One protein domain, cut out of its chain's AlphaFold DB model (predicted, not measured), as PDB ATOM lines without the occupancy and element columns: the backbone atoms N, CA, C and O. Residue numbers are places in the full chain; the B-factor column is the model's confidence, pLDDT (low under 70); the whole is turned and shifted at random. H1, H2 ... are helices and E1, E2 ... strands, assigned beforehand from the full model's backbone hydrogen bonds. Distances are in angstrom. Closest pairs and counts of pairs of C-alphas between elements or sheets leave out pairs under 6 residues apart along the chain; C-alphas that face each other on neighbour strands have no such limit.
ATOM      1  N   THR A  30      17.702  38.781 -16.303       86.94
ATOM      2  CA  THR A  30      18.647  39.113 -15.245       86.94
ATOM      3  C   THR A  30      19.173  40.507 -15.449       86.94
ATOM      4  O   THR A  30      19.393  40.938 -16.578       86.94
ATOM      5  N   ARG A  31      19.409  41.199 -14.342       90.19
ATOM      6  CA  ARG A  31      19.930  42.555 -14.359       90.19
ATOM      7  C   ARG A  31      21.369  42.565 -13.897       90.19
ATOM      8  O   ARG A  31      21.738  41.796 -13.012       90.19
ATOM      9  N   PHE A  32      22.173  43.428 -14.490       88.19
ATOM     10  CA  PHE A  32      23.585  43.559 -14.164       88.19
ATOM     11  C   PHE A  32      24.042  44.999 -14.368       88.19
ATOM     12  O   PHE A  32      23.494  45.739 -15.191       88.19
ATOM     13  N   HIS A  33      25.054  45.396 -13.604       88.25
ATOM     14  CA  HIS A  33      25.724  46.671 -13.806       88.25
ATOM     15  C   HIS A  33      26.898  46.485 -14.751       88.25
ATOM     16  O   HIS A  33      27.688  45.552 -14.615       88.25
ATOM     17  N   LEU A  34      27.027  47.415 -15.688       86.75
ATOM     18  CA  LEU A  34      28.188  47.503 -16.551       86.75
ATOM     19  C   LEU A  34      28.816  48.879 -16.379       86.75
ATOM     20  O   LEU A  34      28.115  49.889 -16.326       86.75
ATOM     21  N   ASN A  35      30.139  48.895 -16.263       85.94
ATOM     22  CA  ASN A  35      30.932  50.110 -16.167       85.94
ATOM     23  C   ASN A  35      32.191  49.936 -17.016       85.94
ATOM     24  O   ASN A  35      33.259  49.607 -16.501       85.94
ATOM     25  N   LEU A  36      32.031  50.073 -18.330       83.38
ATOM     26  CA  LEU A  36      33.116  49.970 -19.296       83.38
ATOM     27  C   LEU A  36      33.403  51.334 -19.902       83.38
ATOM     28  O   LEU A  36      32.582  51.855 -20.656       83.38
ATOM     29  N   SER A  37      34.597  51.863 -19.649       83.06
ATOM     30  CA  SER A  37      35.066  53.080 -20.312       83.06
ATOM     31  C   SER A  37      35.230  52.852 -21.816       83.06
ATOM     32  O   SER A  37      35.518  51.737 -22.264       83.06
ATOM     33  N   ARG A  38      35.153  53.926 -22.607       81.00
ATOM     34  CA  ARG A  38      35.402  53.897 -24.059       81.00
ATOM     35  C   ARG A  38      36.662  53.121 -24.461       81.00
ATOM     36  O   ARG A  38      36.626  52.352 -25.412       81.00
ATOM     37  N   GLU A  39      37.772  53.280 -23.745       80.81
ATOM     38  CA  GLU A  39      39.014  52.551 -24.045       80.81
ATOM     39  C   GLU A  39      38.868  51.035 -23.876       80.81
ATOM     40  O   GLU A  39      39.379  50.267 -24.691       80.81
ATOM     41  N   GLN A  40      38.135  50.592 -22.851       78.75
ATOM     42  CA  GLN A  40      37.856  49.173 -22.635       78.75
ATOM     43  C   GLN A  40      36.972  48.641 -23.758       78.75
ATOM     44  O   GLN A  40      37.289  47.609 -24.339       78.75
ATOM     45  N   VAL A  41      35.936  49.398 -24.129       77.50
ATOM     46  CA  VAL A  41      35.072  49.131 -25.288       77.50
ATOM     47  C   VAL A  41      35.887  48.976 -26.580       77.50
ATOM     48  O   VAL A  41      35.671  48.033 -27.339       77.50
ATOM     49  N   MET A  42      36.871  49.846 -26.819       76.44
ATOM     50  CA  MET A  42      37.727  49.785 -28.011       76.44
ATOM     51  C   MET A  42      38.583  48.516 -28.072       76.44
ATOM     52  O   MET A  42      38.767  47.970 -29.158       76.44
ATOM     53  N   ARG A  43      39.055  47.992 -26.932       73.00
ATOM     54  CA  ARG A  43      39.766  46.698 -26.895       73.00
ATOM     55  C   ARG A  43      38.866  45.541 -27.340       73.00
ATOM     56  O   ARG A  43      39.341  44.641 -28.030       73.00
ATOM     57  N   TYR A  44      37.564  45.593 -27.032       70.06
ATOM     58  CA  TYR A  44      36.597  44.619 -27.554       70.06
ATOM     59  C   TYR A  44      36.443  44.735 -29.076       70.06
ATOM     60  O   TYR A  44      36.457  43.720 -29.770       70.06
ATOM     61  N   TYR A  45      36.381  45.957 -29.618       69.56
ATOM     62  CA  TYR A  45      36.316  46.177 -31.071       69.56
ATOM     63  C   TYR A  45      37.569  45.722 -31.829       69.56
ATOM     64  O   TYR A  45      37.474  45.387 -33.006       69.56
ATOM     65  N   GLN A  46      38.724  45.652 -31.166       74.31
ATOM     66  CA  GLN A  46      39.964  45.120 -31.745       74.31
ATOM     67  C   GLN A  46      39.975  43.581 -31.853       74.31
ATOM     68  O   GLN A  46      40.995  43.007 -32.224       74.31
ATOM     69  N   GLY A  47      38.867  42.903 -31.527       67.69
ATOM     70  CA  GLY A  47      38.736  41.446 -31.640       67.69
ATOM     71  C   GLY A  47      39.463  40.668 -30.543       67.69
ATOM     72  O   GLY A  47      39.624  39.457 -30.651       67.69
ATOM     73  N   GLN A  48      39.900  41.343 -29.477       65.44
ATOM     74  CA  GLN A  48      40.668  40.717 -28.396       65.44
ATOM     75  C   GLN A  48      39.791  39.913 -27.425       65.44
ATOM     76  O   GLN A  48      40.305  39.081 -26.682       65.44
ATOM     77  N   ALA A  49      38.471  40.131 -27.425       67.06
ATOM     78  CA  ALA A  49      37.539  39.443 -26.539       67.06
ATOM     79  C   ALA A  49      36.213  39.128 -27.247       67.06
ATOM     80  O   ALA A  49      35.511  40.026 -27.707       67.06
ATOM     81  N   ASN A  50      35.863  37.838 -27.293       76.94
ATOM     82  CA  ASN A  50      34.639  37.336 -27.934       76.94
ATOM     83  C   ASN A  50      33.466  37.170 -26.955       76.94
ATOM     84  O   ASN A  50      32.306  37.199 -27.367       76.94
ATOM     85  N   ILE A  51      33.761  37.002 -25.664       80.25
ATOM     86  CA  ILE A  51      32.781  36.776 -24.601       80.25
ATOM     87  C   ILE A  51      33.008  37.803 -23.499       80.25
ATOM     88  O   ILE A  51      34.140  38.072 -23.101       80.25
ATOM     89  N   VAL A  52      31.911  38.362 -23.005       80.56
ATOM     90  CA  VAL A  52      31.884  39.309 -21.896       80.56
ATOM     91  C   VAL A  52      31.395  38.563 -20.675       80.56
ATOM     92  O   VAL A  52      30.358  37.905 -20.734       80.56
ATOM     93  N   HIS A  53      32.140  38.672 -19.581       85.50
ATOM     94  CA  HIS A  53      31.766  38.119 -18.289       85.50
ATOM     95  C   HIS A  53      31.373  39.262 -17.361       85.50
ATOM     96  O   HIS A  53      32.145  40.201 -17.173       85.50
ATOM     97  N   VAL A  54      30.178  39.174 -16.789       85.50
ATOM     98  CA  VAL A  54      29.659  40.136 -15.817       85.50
ATOM     99  C   VAL A  54      29.066  39.395 -14.632       85.50
ATOM    100  O   VAL A  54      28.690  38.226 -14.730       85.50
ATOM    101  N   GLU A  55      28.987  40.083 -13.505       87.19
ATOM    102  CA  GLU A  55      28.227  39.619 -12.356       87.19
ATOM    103  C   GLU A  55      26.868  40.318 -12.354       87.19
ATOM    104  O   GLU A  55      26.770  41.530 -12.560       87.19
ATOM    105  N   ASP A  56      25.810  39.534 -12.197       87.44
ATOM    106  CA  ASP A  56      24.458  40.055 -12.075       87.44
ATOM    107  C   ASP A  56      24.213  40.633 -10.671       87.44
ATOM    108  O   ASP A  56      24.984  40.396  -9.745       87.44
ATOM    109  N   VAL A  57      23.120  41.374 -10.487       85.94
ATOM    110  CA  VAL A  57      22.793  42.001  -9.190       85.94
ATOM    111  C   VAL A  57      22.618  40.995  -8.044       85.94
ATOM    112  O   VAL A  57      22.701  41.380  -6.881       85.94
ATOM    113  N   TYR A  58      22.389  39.715  -8.354       84.25
ATOM    114  CA  TYR A  58      22.309  38.621  -7.386       84.25
ATOM    115  C   TYR A  58      23.636  37.851  -7.204       84.25
ATOM    116  O   TYR A  58      23.645  36.817  -6.536       84.25
ATOM    117  N   GLY A  59      24.750  38.313  -7.784       84.06
ATOM    118  CA  GLY A  59      26.070  37.688  -7.631       84.06
ATOM    119  C   GLY A  59      26.330  36.490  -8.553       84.06
ATOM    120  O   GLY A  59      27.290  35.742  -8.356       84.06
ATOM    121  N   ARG A  60      25.477  36.236  -9.554       83.56
ATOM    122  CA  ARG A  60      25.657  35.131 -10.505       83.56
ATOM    123  C   ARG A  60      26.498  35.606 -11.676       83.56
ATOM    124  O   ARG A  60      26.323  36.699 -12.212       83.56
ATOM    125  N   ARG A  61      27.390  34.728 -12.126       84.62
ATOM    126  CA  ARG A  61      28.192  34.971 -13.324       84.62
ATOM    127  C   ARG A  61      27.323  34.823 -14.560       84.62
ATOM    128  O   ARG A  61      26.743  33.766 -14.803       84.62
ATOM    129  N   VAL A  62      27.295  35.876 -15.356       83.00
ATOM    130  CA  VAL A  62      26.587  35.954 -16.621       83.00
ATOM    131  C   VAL A  62      27.611  36.150 -17.725       83.00
ATOM    132  O   VAL A  62      28.555  36.927 -17.592       83.00
ATOM    133  N   GLN A  63      27.424  35.423 -18.820       84.19
ATOM    134  CA  GLN A  63      28.267  35.540 -19.997       84.19
ATOM    135  C   GLN A  63      27.419  35.782 -21.235       84.19
ATOM    136  O   GLN A  63      26.358  35.180 -21.403       84.19
ATOM    137  N   PHE A  64      27.890  36.658 -22.109       81.81
ATOM    138  CA  PHE A  64      27.217  36.953 -23.366       81.81
ATOM    139  C   PHE A  64      28.239  37.331 -24.444       81.81
ATOM    140  O   PHE A  64      29.351  37.761 -24.119       81.81
ATOM    141  N   PRO A  65      27.911  37.135 -25.732       80.38
ATOM    142  CA  PRO A  65      28.816  37.492 -26.815       80.38
ATOM    143  C   PRO A  65      29.099  38.993 -26.815       80.38
ATOM    144  O   PRO A  65      28.182  39.811 -26.711       80.38
ATOM    145  N   ALA A  66      30.365  39.359 -27.010       77.69
ATOM    146  CA  ALA A  66      30.791  40.755 -27.089       77.69
ATOM    147  C   ALA A  66      30.092  41.524 -28.221       77.69
ATOM    148  O   ALA A  66      29.931  42.736 -28.135       77.69
ATOM    149  N   SER A  67      29.576  40.830 -29.239       78.81
ATOM    150  CA  SER A  67      28.737  41.422 -30.285       78.81
ATOM    151  C   SER A  67      27.507  42.150 -29.728       78.81
ATOM    152  O   SER A  67      27.106  43.165 -30.291       78.81
ATOM    153  N   LEU A  68      26.937  41.694 -28.603       77.81
ATOM    154  CA  LEU A  68      25.802  42.364 -27.959       77.81
ATOM    155  C   LEU A  68      26.209  43.665 -27.252       77.81
ATOM    156  O   LEU A  68      25.379  44.567 -27.169       77.81
ATOM    157  N   LEU A  69      27.477  43.823 -26.825       77.31
ATOM    158  CA  LEU A  69      27.965  45.109 -26.297       77.31
ATOM    159  C   LEU A  69      27.780  46.225 -27.322       77.31
ATOM    160  O   LEU A  69      27.421  47.335 -26.949       77.31
ATOM    161  N   ARG A  70      27.967  45.932 -28.615       74.88
ATOM    162  CA  ARG A  70      27.838  46.923 -29.692       74.88
ATOM    163  C   ARG A  70      26.463  47.590 -29.733       74.88
ATOM    164  O   ARG A  70      26.374  48.739 -30.144       74.88
ATOM    165  N   HIS A  71      25.413  46.888 -29.310       75.88
ATOM    166  CA  HIS A  71      24.047  47.411 -29.305       75.88
ATOM    167  C   HIS A  71      23.720  48.266 -28.076       75.88
ATOM    168  O   HIS A  71      22.740  49.002 -28.101       75.88
ATOM    169  N   ILE A  72      24.514  48.161 -27.008       76.44
ATOM    170  CA  ILE A  72      24.244  48.815 -25.719       76.44
ATOM    171  C   ILE A  72      25.334  49.813 -25.310       76.44
ATOM    172  O   ILE A  72      25.216  50.458 -24.268       76.44
ATOM    173  N   VAL A  73      26.408  49.910 -26.097       78.88
ATOM    174  CA  VAL A  73      27.523  50.823 -25.870       78.88
ATOM    175  C   VAL A  73      27.264  52.165 -26.539       78.88
ATOM    176  O   VAL A  73      26.851  52.221 -27.695       78.88
ATOM    177  N   ASP A  74      27.545  53.239 -25.814       75.94
ATOM    178  CA  ASP A  74      27.434  54.614 -26.290       75.94
ATOM    179  C   ASP A  74      28.829  55.208 -26.583       75.94
ATOM    180  O   ASP A  74      29.866  54.583 -26.330       75.94
ATOM    181  N   HIS A  75      28.889  56.441 -27.092       72.19
ATOM    182  CA  HIS A  75      30.131  57.163 -27.379       72.19
ATOM    183  C   HIS A  75      31.033  57.350 -26.149       72.19
ATOM    184  O   HIS A  75      32.250  57.506 -26.305       72.19
ATOM    185  N   GLN A  76      30.451  57.349 -24.946       76.75
ATOM    186  CA  GLN A  76      31.179  57.431 -23.673       76.75
ATOM    187  C   GLN A  76      31.657  56.065 -23.152       76.75
ATOM    188  O   GLN A  76      32.582  56.008 -22.344       76.75
ATOM    189  N   GLY A  77      31.090  54.964 -23.648       82.12
ATOM    190  CA  GLY A  77      31.296  53.625 -23.107       82.12
ATOM    191  C   GLY A  77      29.971  52.923 -22.810       82.12
ATOM    192  O   GLY A  77      28.924  53.310 -23.326       82.12
ATOM    193  N   ALA A  78      30.003  51.878 -21.985       82.88
ATOM    194  CA  ALA A  78      28.800  51.192 -21.515       82.88
ATOM    195  C   ALA A  78      28.695  51.343 -19.998       82.88
ATOM    196  O   ALA A  78      29.417  50.682 -19.250       82.88
ATOM    197  N   HIS A  79      27.790  52.218 -19.561       86.12
ATOM    198  CA  HIS A  79      27.605  52.561 -18.156       86.12
ATOM    199  C   HIS A  79      26.122  52.488 -17.783       86.12
ATOM    200  O   HIS A  79      25.277  53.051 -18.481       86.12
ATOM    201  N   GLY A  80      25.812  51.810 -16.679       88.38
ATOM    202  CA  GLY A  80      24.468  51.776 -16.099       88.38
ATOM    203  C   GLY A  80      23.943  50.371 -15.820       88.38
ATOM    204  O   GLY A  80      24.699  49.397 -15.763       88.38
ATOM    205  N   LEU A  81      22.627  50.292 -15.615       88.81
ATOM    206  CA  LEU A  81      21.907  49.044 -15.392       88.81
ATOM    207  C   LEU A  81      21.405  48.486 -16.721       88.81
ATOM    208  O   LEU A  81      20.706  49.169 -17.475       88.81
ATOM    209  N   PHE A  82      21.724  47.223 -16.968       88.56
ATOM    210  CA  PHE A  82      21.315  46.484 -18.152       88.56
ATOM    211  C   PHE A  82      20.528  45.241 -17.747       88.56
ATOM    212  O   PHE A  82      20.705  44.703 -16.653       88.56
ATOM    213  N   GLU A  83      19.664  44.783 -18.640       88.06
ATOM    214  CA  GLU A  83      18.864  43.574 -18.485       88.06
ATOM    215  C   GLU A  83      19.131  42.631 -19.659       88.06
ATOM    216  O   GLU A  83      19.048  43.049 -20.814       88.06
ATOM    217  N   ILE A  84      19.475  41.375 -19.363       86.31
ATOM    218  CA  ILE A  84      19.564  40.294 -20.353       86.31
ATOM    219  C   ILE A  84      18.270  39.505 -20.328       86.31
ATOM    220  O   ILE A  84      17.820  39.094 -19.261       86.31
ATOM    221  N   GLU A  85      17.732  39.255 -21.510       85.50
ATOM    222  CA  GLU A  85      16.606  38.363 -21.752       85.50
ATOM    223  C   GLU A  85      17.135  37.005 -22.222       85.50
ATOM    224  O   GLU A  85      17.940  36.941 -23.158       85.50
ATOM    225  N   TYR A  86      16.710  35.920 -21.575       79.69
ATOM    226  CA  TYR A  86      17.103  34.561 -21.937       79.69
ATOM    227  C   TYR A  86      15.973  33.799 -22.627       79.69
ATOM    228  O   TYR A  86      14.800  33.928 -22.295       79.69
ATOM    229  N   SER A  87      16.357  32.916 -23.543       75.88
ATOM    230  CA  SER A  87      15.491  31.880 -24.100       75.88
ATOM    231  C   SER A  87      15.136  30.848 -23.038       75.88
ATOM    232  O   SER A  87      15.882  30.653 -22.080       75.88
ATOM    233  N   ALA A  88      14.080  30.073 -23.291       71.31
ATOM    234  CA  ALA A  88      13.753  28.886 -22.499       71.31
ATOM    235  C   ALA A  88      14.917  27.869 -22.411       71.31
ATOM    236  O   ALA A  88      15.052  27.172 -21.413       71.31
ATOM    237  N   ASP A  89      15.801  27.830 -23.418       70.56
ATOM    238  CA  ASP A  89      17.029  27.009 -23.443       70.56
ATOM    239  C   ASP A  89      18.205  27.622 -22.641       70.56
ATOM    240  O   ASP A  89      19.310  27.090 -22.633       70.56
ATOM    241  N   GLY A  90      18.012  28.777 -21.994       70.00
ATOM    242  CA  GLY A  90      19.053  29.482 -21.234       70.00
ATOM    243  C   GLY A  90      20.036  30.292 -22.088       70.00
ATOM    244  O   GLY A  90      21.078  30.721 -21.593       70.00
ATOM    245  N   ARG A  91      19.728  30.522 -23.370       74.31
ATOM    246  CA  ARG A  91      20.551  31.344 -24.277       74.31
ATOM    247  C   ARG A  91      20.191  32.817 -24.167       74.31
ATOM    248  O   ARG A  91      19.013  33.147 -24.199       74.31
ATOM    249  N   CYS A  92      21.184  33.699 -24.111       75.94
ATOM    250  CA  CYS A  92      20.961  35.145 -24.173       75.94
ATOM    251  C   CYS A  92      20.339  35.523 -25.530       75.94
ATOM    252  O   CYS A  92      20.940  35.253 -26.569       75.94
ATOM    253  N   ILE A  93      19.158  36.140 -25.516       81.31
ATOM    254  CA  ILE A  93      18.446  36.622 -26.712       81.31
ATOM    255  C   ILE A  93      18.756  38.097 -26.946       81.31
ATOM    256  O   ILE A  93      19.071  38.499 -28.063       81.31
ATOM    257  N   ALA A  94      18.655  38.907 -25.894       82.56
ATOM    258  CA  ALA A  94      18.740  40.354 -26.005       82.56
ATOM    259  C   ALA A  94      19.359  40.967 -24.751       82.56
ATOM    260  O   ALA A  94      19.249  40.410 -23.662       82.56
ATOM    261  N   VAL A  95      19.977  42.138 -24.916       85.12
ATOM    262  CA  VAL A  95      20.425  42.986 -23.809       85.12
ATOM    263  C   VAL A  95      19.845  44.380 -24.007       85.12
ATOM    264  O   VAL A  95      19.930  44.931 -25.103       85.12
ATOM    265  N   LYS A  96      19.238  44.940 -22.961       86.69
ATOM    266  CA  LYS A  96      18.571  46.248 -22.984       86.69
ATOM    267  C   LYS A  96      19.118  47.123 -21.856       86.69
ATOM    268  O   LYS A  96      19.339  46.633 -20.751       86.69
ATOM    269  N   LYS A  97      19.338  48.413 -22.121       86.38
ATOM    270  CA  LYS A  97      19.665  49.401 -21.079       86.38
ATOM    271  C   LYS A  97      18.375  49.778 -20.345       86.38
ATOM    272  O   LYS A  97      17.372  50.064 -20.991       86.38
ATOM    273  N   ILE A  98      18.399  49.757 -19.015       86.25
ATOM    274  CA  ILE A  98      17.248  50.100 -18.161       86.25
ATOM    275  C   ILE A  98      17.331  51.549 -17.670       86.25
ATOM    276  O   ILE A  98      16.307  52.188 -17.445       86.25
TER     277      ILE A  98
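Overview. This is residues 30 to 98 of the 100 residues of an uncharacterized protein of Piscirickettsia litoralis (UniProt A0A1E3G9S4). Two antiparallel sheets are partly face to face with their strands crossed: a twisted sheet of E1, E4 and E5, whose long inner strand E4 bends sharply, and the hairpin E2 and E3. The short helix H2 fills the space between E2 and E5, while H1 lies at one end of the long axis, with the turn from E4 to E5 at the other. The printed part has 69 residues, with two named helices and five named strands in the order E1, H1, E2, E3, H2, E4, E5; the larger sheet runs E1, E4, E5, and the class is mixed, helices and strands. It is compact, with a radius of gyration of the C-alphas of 11.5 A, and only just elongated, spanning 33 by 22 by 19 A.

Arrangement. E1, residues 30 to 37, is an edge strand, antiparallel to E4, residues 77 to 86, at 155 degrees; N 32 and O 82 are within hydrogen-bond range at 2.9 A. E4 bends by 85 degrees at Gly 80. E5, residues 92 to 97, is the other edge strand and forms a hairpin with E4, with N 83 and O 96 2.8 A apart. H1, residues 38 to 45, is on this sheet but only grazes it with residues 38 to 42. E2, residues 51 to 55, and E3, residues 61 to 65, form a hairpin, with N 54 and O 62 2.9 A apart. The two sheets form a sandwich, two sheets face to face, 9.0 A centre to centre where they face each other, their strands at 84 degrees. The closest C-alphas of E1 and E2 are those of Phe 32 and Glu 55, 6.4 A apart. E2 and E5 are apart. H2, residues 66 to 72, is on the larger sheet at a height over the sheet of 4.7 A, over none of its strands. Its closest C-alphas to E5 are those of Ile 72 and Lys 97, 6.5 A. H1 and H2 are close but not clearly touching, C-alphas 44 and 66 being 7.0 A apart. In H1 every O i to N i+4 pair is within hydrogen-bond range; in H2 0 of 3 are, but 4 of 4 O i to N i+3 pairs.

Along the chain. E1 begins at C-alpha 30, (18.647, 39.113, -15.245), and is 22.1 A long. H1 is 10.5 A, E2 13.4 A, E3 13.7 A and H2 10.5 A long. E4 is 23.8 A long, from C-alpha 77 at (31.296, 53.625, -23.107). E5, 14.6 A, ends at C-alpha 97, (19.665, 49.401, -21.079).

Size, cuts and confidence. The two C-alphas farthest apart are those of Glu 39 and Ala 88, 34.6 A. The printed part has no cut, and its links are tight. Mean pLDDT of the printed part is 80.5; residues 45 and 47 to 49 are under 70.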